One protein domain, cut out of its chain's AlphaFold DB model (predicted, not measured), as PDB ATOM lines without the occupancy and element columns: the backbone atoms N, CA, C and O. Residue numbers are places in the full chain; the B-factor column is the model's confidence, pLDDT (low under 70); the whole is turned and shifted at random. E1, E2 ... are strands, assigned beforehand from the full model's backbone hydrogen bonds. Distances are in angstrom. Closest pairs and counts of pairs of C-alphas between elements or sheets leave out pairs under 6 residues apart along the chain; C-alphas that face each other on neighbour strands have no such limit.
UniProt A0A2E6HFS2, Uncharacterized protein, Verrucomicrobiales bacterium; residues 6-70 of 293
ATOM      1  N   LYS A   6     110.829  15.673 294.644       97.44
ATOM      2  CA  LYS A   6     110.519  15.072 295.945       97.44
ATOM      3  C   LYS A   6     111.343  13.805 296.157       97.44
ATOM      4  O   LYS A   6     111.488  13.012 295.232       97.44
ATOM      5  N   LEU A   7     111.847  13.599 297.369       97.62
ATOM      6  CA  LEU A   7     112.422  12.333 297.823       97.62
ATOM      7  C   LEU A   7     111.457  11.689 298.817       97.62
ATOM      8  O   LEU A   7     111.209  12.244 299.888       97.62
ATOM      9  N   ARG A   8     110.894  10.533 298.473       98.00
ATOM     10  CA  ARG A   8     110.017   9.769 299.369       98.00
ATOM     11  C   ARG A   8     110.794   8.614 299.982       98.00
ATOM     12  O   ARG A   8     111.434   7.857 299.257       98.00
ATOM     13  N   PHE A   9     110.708   8.473 301.302       97.75
ATOM     14  CA  PHE A   9     111.427   7.449 302.061       97.75
ATOM     15  C   PHE A   9     110.452   6.428 302.647       97.75
ATOM     16  O   PHE A   9     109.441   6.790 303.249       97.75
ATOM     17  N   LYS A  10     110.737   5.143 302.460       96.88
ATOM     18  CA  LYS A  10     109.872   4.034 302.870       96.88
ATOM     19  C   LYS A  10     110.683   2.940 303.555       96.88
ATOM     20  O   LYS A  10     111.904   2.892 303.410       96.88
ATOM     21  N   ALA A  11     110.011   2.053 304.280       92.81
ATOM     22  CA  ALA A  11     110.623   0.808 304.728       92.81
ATOM     23  C   ALA A  11     111.001  -0.073 303.517       92.81
ATOM     24  O   ALA A  11     110.261  -0.132 302.536       92.81
ATOM     25  N   THR A  12     112.155  -0.741 303.581       87.75
ATOM     26  CA  THR A  12     112.633  -1.692 302.559       87.75
ATOM     27  C   THR A  12     111.571  -2.749 302.250       87.75
ATOM     28  O   THR A  12     110.965  -3.297 303.172       87.75
ATOM     29  N   GLY A  13     111.308  -3.016 300.967       85.44
ATOM     30  CA  GLY A  13     110.306  -4.005 300.543       85.44
ATOM     31  C   GLY A  13     108.844  -3.674 300.891       85.44
ATOM     32  O   GLY A  13     107.975  -4.525 300.714       85.44
ATOM     33  N   SER A  14     108.540  -2.461 301.374       88.44
ATOM     34  CA  SER A  14     107.196  -2.046 301.804       88.44
ATOM     35  C   SER A  14     106.847  -0.625 301.353       88.44
ATOM     36  O   SER A  14     107.712   0.237 301.199       88.44
ATOM     37  N   ASP A  15     105.556  -0.339 301.160       92.38
ATOM     38  CA  ASP A  15     105.050   1.009 300.867       92.38
ATOM     39  C   ASP A  15     104.869   1.909 302.098       92.38
ATOM     40  O   ASP A  15     104.564   3.094 301.955       92.38
ATOM     41  N   THR A  16     105.108   1.382 303.301       96.19
ATOM     42  CA  THR A  16     105.053   2.148 304.549       96.19
ATOM     43  C   THR A  16     106.096   3.268 304.545       96.19
ATOM     44  O   THR A  16     107.294   3.004 304.434       96.19
ATOM     45  N   LEU A  17     105.646   4.519 304.692       97.19
ATOM     46  CA  LEU A  17     106.534   5.671 304.864       97.19
ATOM     47  C   LEU A  17     107.366   5.507 306.138       97.19
ATOM     48  O   LEU A  17     106.862   5.047 307.161       97.19
ATOM     49  N   LYS A  18     108.636   5.897 306.068       96.38
ATOM     50  CA  LYS A  18     109.564   5.828 307.197       96.38
ATOM     51  C   LYS A  18     110.246   7.180 307.365       96.38
ATOM     52  O   LYS A  18     110.688   7.770 306.376       96.38
ATOM     53  N   ASP A  19     110.306   7.669 308.597       97.38
ATOM     54  CA  ASP A  19     110.837   8.999 308.899       97.38
ATOM     55  C   ASP A  19     112.334   9.091 308.608       97.38
ATOM     56  O   ASP A  19     113.085   8.137 308.813       97.38
ATOM     57  N   THR A  20     112.767  10.259 308.145       96.81
ATOM     58  CA  THR A  20     114.181  10.660 308.068       96.81
ATOM     59  C   THR A  20     114.366  11.918 308.898       96.81
ATOM     60  O   THR A  20     113.375  12.559 309.236       96.81
ATOM     61  N   TYR A  21     115.600  12.299 309.218       96.69
ATOM     62  CA  TYR A  21     115.856  13.346 310.210       96.69
ATOM     63  C   TYR A  21     116.779  14.438 309.679       96.69
ATOM     64  O   TYR A  21     117.631  14.191 308.824       96.69
ATOM     65  N   SER A  22     116.589  15.658 310.172       95.88
ATOM     66  CA  SER A  22     117.409  16.828 309.817       95.88
ATOM     67  C   SER A  22     118.675  16.959 310.678       95.88
ATOM     68  O   SER A  22     119.601  17.684 310.309       95.88
ATOM     69  N   ASP A  23     118.748  16.218 311.788       93.62
ATOM     70  CA  ASP A  23     119.860  16.181 312.738       93.62
ATOM     71  C   ASP A  23     120.422  14.763 312.941       93.62
ATOM     72  O   ASP A  23     119.722  13.761 312.793       93.62
ATOM     73  N   THR A  24     121.697  14.680 313.334       92.62
ATOM     74  CA  THR A  24     122.392  13.412 313.612       92.62
ATOM     75  C   THR A  24     121.850  12.667 314.833       92.62
ATOM     76  O   THR A  24     122.111  11.476 314.960       92.62
ATOM     77  N   ALA A  25     121.134  13.339 315.744       93.12
ATOM     78  CA  ALA A  25     120.544  12.712 316.930       93.12
ATOM     79  C   ALA A  25     119.188  12.047 316.637       93.12
ATOM     80  O   ALA A  25     118.602  11.447 317.537       93.12
ATOM     81  N   LEU A  26     118.715  12.116 315.386       93.31
ATOM     82  CA  LEU A  26     117.472  11.502 314.922       93.31
ATOM     83  C   LEU A  26     116.243  12.004 315.699       93.31
ATOM     84  O   LEU A  26     115.340  11.236 316.021       93.31
ATOM     85  N   SER A  27     116.224  13.299 316.031       95.12
ATOM     86  CA  SER A  27     115.201  13.892 316.905       95.12
ATOM     87  C   SER A  27     114.176  14.758 316.166       95.12
ATOM     88  O   SER A  27     113.026  14.855 316.590       95.12
ATOM     89  N   SER A  28     114.566  15.361 315.043       95.75
ATOM     90  CA  SER A  28     113.744  16.282 314.256       95.75
ATOM     91  C   SER A  28     113.462  15.692 312.879       95.75
ATOM     92  O   SER A  28     114.283  15.791 311.958       95.75
ATOM     93  N   ALA A  29     112.296  15.055 312.744       97.00
ATOM     94  CA  ALA A  29     111.881  14.404 311.508       97.00
ATOM     95  C   ALA A  29     111.703  15.415 310.360       97.00
ATOM     96  O   ALA A  29     111.076  16.464 310.518       97.00
ATOM     97  N   ASN A  30     112.233  15.078 309.185       97.00
ATOM     98  CA  ASN A  30     111.911  15.756 307.938       97.00
ATOM     99  C   ASN A  30     110.480  15.410 307.506       97.00
ATOM    100  O   ASN A  30     109.952  14.344 307.822       97.00
ATOM    101  N   THR A  31     109.880  16.269 306.681       96.38
ATOM    102  CA  THR A  31     108.646  15.913 305.974       96.38
ATOM    103  C   THR A  31     108.882  14.720 305.048       96.38
ATOM    104  O   THR A  31     109.952  14.586 304.457       96.38
ATOM    105  N   ASN A  32     107.868  13.874 304.864       96.19
ATOM    106  CA  ASN A  32     107.921  12.769 303.911       96.19
ATOM    107  C   ASN A  32     106.729  12.858 302.943       96.19
ATOM    108  O   ASN A  32     105.594  12.614 303.358       96.19
ATOM    109  N   PRO A  33     106.952  13.224 301.667       97.06
ATOM    110  CA  PRO A  33     108.251  13.374 301.006       97.06
ATOM    111  C   PRO A  33     109.048  14.630 301.409       97.06
ATOM    112  O   PRO A  33     108.490  15.658 301.796       97.06
ATOM    113  N   VAL A  34     110.368  14.542 301.254       97.12
ATOM    114  CA  VAL A  34     111.318  15.653 301.381       97.12
ATOM    115  C   VAL A  34     111.325  16.446 300.072       97.12
ATOM    116  O   VAL A  34     111.551  15.869 299.008       97.12
ATOM    117  N   VAL A  35     111.063  17.753 300.123       96.19
ATOM    118  CA  VAL A  35     110.915  18.603 298.924       96.19
ATOM    119  C   VAL A  35     112.239  19.277 298.569       96.19
ATOM    120  O   VAL A  35     112.843  19.936 299.406       96.19
ATOM    121  N   LEU A  36     112.676  19.146 297.321       95.00
ATOM    122  CA  LEU A  36     113.892  19.761 296.797       95.00
ATOM    123  C   LEU A  36     113.665  21.235 296.435       95.00
ATOM    124  O   LEU A  36     112.606  21.612 295.926       95.00
ATOM    125  N   ASP A  37     114.687  22.063 296.633       93.38
ATOM    126  CA  ASP A  37     114.684  23.474 296.249       93.38
ATOM    127  C   ASP A  37     114.717  23.676 294.718       93.38
ATOM    128  O   ASP A  37     114.744  22.727 293.925       93.38
ATOM    129  N   SER A  38     114.721  24.935 294.268       91.31
ATOM    130  CA  SER A  38     114.762  25.278 292.836       91.31
ATOM    131  C   SER A  38     116.020  24.780 292.115       91.31
ATOM    132  O   SER A  38     116.021  24.610 290.895       91.31
ATOM    133  N   SER A  39     117.080  24.492 292.872       91.31
ATOM    134  CA  SER A  39     118.327  23.909 292.391       91.31
ATOM    135  C   SER A  39     118.359  22.377 292.513       91.31
ATOM    136  O   SER A  39     119.371  21.755 292.181       91.31
ATOM    137  N   GLY A  40     117.270  21.736 292.947       89.62
ATOM    138  CA  GLY A  40     117.208  20.290 293.152       89.62
ATOM    139  C   GLY A  40     118.020  19.809 294.358       89.62
ATOM    140  O   GLY A  40     118.492  18.673 294.350       89.62
ATOM    141  N   ARG A  41     118.238  20.667 295.360       90.81
ATOM    142  CA  ARG A  41     118.978  20.350 296.589       90.81
ATOM    143  C   ARG A  41     118.035  20.277 297.783       90.81
ATOM    144  O   ARG A  41     116.913  20.769 297.741       90.81
ATOM    145  N   HIS A  42     118.514  19.683 298.863       92.88
ATOM    146  CA  HIS A  42     117.870  19.720 300.170       92.88
ATOM    147  C   HIS A  42     118.948  19.807 301.258       92.88
ATOM    148  O   HIS A  42     120.121  19.546 300.983       92.88
ATOM    149  N   GLY A  43     118.553  20.176 302.478       91.38
ATOM    150  CA  GLY A  43     119.405  20.054 303.660       91.38
ATOM    151  C   GLY A  43     119.721  18.595 304.012       91.38
ATOM    152  O   GLY A  43     119.349  17.666 303.291       91.38
ATOM    153  N   ASN A  44     120.396  18.397 305.143       94.19
ATOM    154  CA  ASN A  44     120.818  17.072 305.593       94.19
ATOM    155  C   ASN A  44     119.632  16.109 305.758       94.19
ATOM    156  O   ASN A  44     118.558  16.489 306.225       94.19
ATOM    157  N   ILE A  45     119.851  14.848 305.385       95.69
ATOM    158  CA  ILE A  45     118.897  13.753 305.555       95.69
ATOM    159  C   ILE A  45     119.647  12.608 306.235       95.69
ATOM    160  O   ILE A  45     120.469  11.942 305.607       95.69
ATOM    161  N   PHE A  46     119.368  12.391 307.515       94.12
ATOM    162  CA  PHE A  46     119.892  11.276 308.299       94.12
ATOM    163  C   PHE A  46     118.863  10.141 308.348       94.12
ATOM    164  O   PHE A  46     117.658  10.377 308.467       94.12
ATOM    165  N   LEU A  47     119.345   8.904 308.224       93.50
ATOM    166  CA  LEU A  47     118.533   7.686 308.168       93.50
ATOM    167  C   LEU A  47     118.654   6.906 309.484       93.50
ATOM    168  O   LEU A  47     119.715   6.899 310.098       93.50
ATOM    169  N   ASN A  48     117.587   6.210 309.884       89.94
ATOM    170  CA  ASN A  48     117.599   5.245 310.986       89.94
ATOM    171  C   ASN A  48     117.417   3.807 310.450       89.94
ATOM    172  O   ASN A  48     116.292   3.316 310.290       89.94
ATOM    173  N   GLY A  49     118.527   3.155 310.094       87.06
ATOM    174  CA  GLY A  49     118.559   1.832 309.457       87.06
ATOM    175  C   GLY A  49     118.355   1.874 307.938       87.06
ATOM    176  O   GLY A  49     118.644   2.881 307.294       87.06
ATOM    177  N   THR A  50     117.823   0.789 307.368       87.88
ATOM    178  CA  THR A  50     117.626   0.643 305.918       87.88
ATOM    179  C   THR A  50     116.304   1.246 305.429       87.88
ATOM    180  O   THR A  50     115.303   1.288 306.160       87.88
ATOM    181  N   TYR A  51     116.312   1.769 304.204       94.06
ATOM    182  CA  TYR A  51     115.173   2.420 303.555       94.06
ATOM    183  C   TYR A  51     115.109   2.069 302.072       94.06
ATOM    184  O   TYR A  51     116.130   1.834 301.433       94.06
ATOM    185  N   ARG A  52     113.920   2.221 301.498       94.19
ATOM    186  CA  ARG A  52     113.736   2.502 300.076       94.19
ATOM    187  C   ARG A  52     113.607   4.007 299.869       94.19
ATOM    188  O   ARG A  52     112.865   4.664 300.602       94.19
ATOM    189  N   VAL A  53     114.275   4.550 298.852       97.06
ATOM    190  CA  VAL A  53     114.087   5.941 298.410       97.06
ATOM    191  C   VAL A  53     113.532   5.990 296.994       97.06
ATOM    192  O   VAL A  53     114.012   5.287 296.107       97.06
ATOM    193  N   GLU A  54     112.545   6.853 296.777       97.81
ATOM    194  CA  GLU A  54     111.981   7.188 295.469       97.81
ATOM    195  C   GLU A  54     112.265   8.665 295.171       97.81
ATOM    196  O   GLU A  54     111.973   9.535 295.992       97.81
ATOM    197  N   LEU A  55     112.808   8.961 293.989       96.88
ATOM    198  CA  LEU A  55     112.894  10.315 293.444       96.88
ATOM    199  C   LEU A  55     111.669  10.565 292.566       96.88
ATOM    200  O   LEU A  55     111.437   9.826 291.608       96.88
ATOM    201  N   LEU A  56     110.920  11.625 292.857       97.44
ATOM    202  CA  LEU A  56     109.723  12.023 292.124       97.44
ATOM    203  C   LEU A  56     109.845  13.449 291.579       97.44
ATOM    204  O   LEU A  56     110.525  14.303 292.148       97.44
ATOM    205  N   THR A  57     109.136  13.718 290.487       96.06
ATOM    206  CA  THR A  57     108.861  15.083 290.016       96.06
ATOM    207  C   THR A  57     108.002  15.856 291.023       96.06
ATOM    208  O   THR A  57     107.405  15.279 291.936       96.06
ATOM    209  N   SER A  58     107.871  17.170 290.826       94.31
ATOM    210  CA  SER A  58     106.970  18.019 291.620       94.31
ATOM    211  C   SER A  58     105.502  17.570 291.568       94.31
ATOM    212  O   SER A  58     104.763  17.780 292.529       94.31
ATOM    213  N   SER A  59     105.103  16.915 290.474       95.25
ATOM    214  CA  SER A  59     103.762  16.364 290.236       95.25
ATOM    215  C   SER A  59     103.621  14.894 290.662       95.25
ATOM    216  O   SER A  59     102.748  14.199 290.158       95.25
ATOM    217  N   ASP A  60     104.496  14.405 291.548       94.44
ATOM    218  CA  ASP A  60     104.455  13.049 292.125       94.44
ATOM    219  C   ASP A  60     104.630  11.893 291.120       94.44
ATOM    220  O   ASP A  60     104.331  10.740 291.426       94.44
ATOM    221  N   VAL A  61     105.193  12.167 289.939       95.88
ATOM    222  CA  VAL A  61     105.624  11.121 288.995       95.88
ATOM    223  C   VAL A  61     106.994  10.595 289.414       95.88
ATOM    224  O   VAL A  61     107.946  11.374 289.475       95.88
ATOM    225  N   GLN A  62     107.108   9.294 289.675       96.31
ATOM    226  CA  GLN A  62     108.376   8.645 290.011       96.31
ATOM    227  C   GLN A  62     109.342   8.655 288.818       96.31
ATOM    228  O   GLN A  62     108.980   8.287 287.704       96.31
ATOM    229  N   LEU A  63     110.584   9.059 289.076       95.69
ATOM    230  CA  LEU A  63     111.684   9.084 288.109       95.69
ATOM    231  C   LEU A  63     112.708   7.981 288.370       95.69
ATOM    232  O   LEU A  63     113.285   7.439 287.434       95.69
ATOM    233  N   TRP A  64     112.962   7.672 289.642       96.12
ATOM    234  CA  TRP A  64     113.976   6.704 290.045       96.12
ATOM    235  C   TRP A  64     113.664   6.135 291.426       96.12
ATOM    236  O   TRP A  64     112.987   6.779 292.225       96.12
ATOM    237  N   GLN A  65     114.178   4.943 291.712       95.19
ATOM    238  CA  GLN A  65     114.133   4.356 293.046       95.19
ATOM    239  C   GLN A  65     115.407   3.568 293.348       95.19
ATOM    240  O   GLN A  65     116.064   3.071 292.430       95.19
ATOM    241  N   ARG A  66     115.707   3.400 294.637       90.94
ATOM    242  CA  ARG A  66     116.728   2.475 295.145       90.94
ATOM    243  C   ARG A  66     116.270   1.854 296.453       90.94
ATOM    244  O   ARG A  66     115.780   2.565 297.330       90.94
ATOM    245  N   ASP A  67     116.445   0.545 296.551       89.81
ATOM    246  CA  ASP A  67     116.073  -0.280 297.696       89.81
ATOM    247  C   ASP A  67     117.074  -1.451 297.808       89.81
ATOM    248  O   ASP A  67     117.178  -2.202 296.833       89.81
ATOM    249  N   PRO A  68     117.845  -1.604 298.905       86.88
ATOM    250  CA  PRO A  68     117.916  -0.735 300.084       86.88
ATOM    251  C   PRO A  68     118.898   0.451 299.938       86.88
ATOM    252  O   PRO A  68     119.775   0.486 299.074       86.88
ATOM    253  N   ILE A  69     118.760   1.438 300.828       86.31
ATOM    254  CA  ILE A  69     119.728   2.502 301.144       86.31
ATOM    255  C   ILE A  69     119.930   2.571 302.657       86.31
ATOM    256  O   ILE A  69     119.003   2.262 303.400       86.31
ATOM    257  N   GLY A  70     121.104   3.004 303.119       77.12
ATOM    258  CA  GLY A  70     121.415   2.996 304.556       77.12
ATOM    259  C   GLY A  70     121.679   1.594 305.107       77.12
ATOM    260  O   GLY A  70     121.754   1.423 306.319       77.12
TER     261      GLY A  70
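This is residues 6 to 70 of the 293 residues of an uncharacterized protein of Verrucomicrobiales bacterium (UniProt A0A2E6HFS2). There is little regular structure here: a small three-stranded sheet, E1 - E2 - E3, with a long loop, residues 11 to 50, swinging out from E1 and back to E2. Residues 34 to 35 of this loop pair antiparallel with residues 6 to 7 of E1. The printed part has 65 residues, 19 of them in named strands and no named helix, class all strand; the antiparallel sheet is a meander, each strand the antiparallel neighbour of the one before. It is compact, radius of gyration of the C-alphas 11.3 A, and only just flat, spanning 30 by 27 by 15 A.

Find C-alpha 51 at (115.173, 2.420, 303.555); E2 runs from there to residue 56, 15.9 A. E1, residues 6 to 10, spans 13.0 A from (110.519, 15.072, 295.945). E3, residues 62 to 69, spans 17.0 A, ending at (119.728, 2.502, 301.144).

Look at inner strand E2: hairpin partner E1 is antiparallel at 155 degrees, with N 8 and O 54 2.9 A apart, within hydrogen-bond range. E2 and E3, also a hairpin, are antiparallel at 166 degrees; look for N 53 and O 66, 2.9 A.

The C-alphas of Ala 25 and Ser 59 are farthest apart, 31.7 A. The printed part has no cut; link E1 to E2 is long, E2 to E3 tight. No printed residue is under 70 in pLDDT.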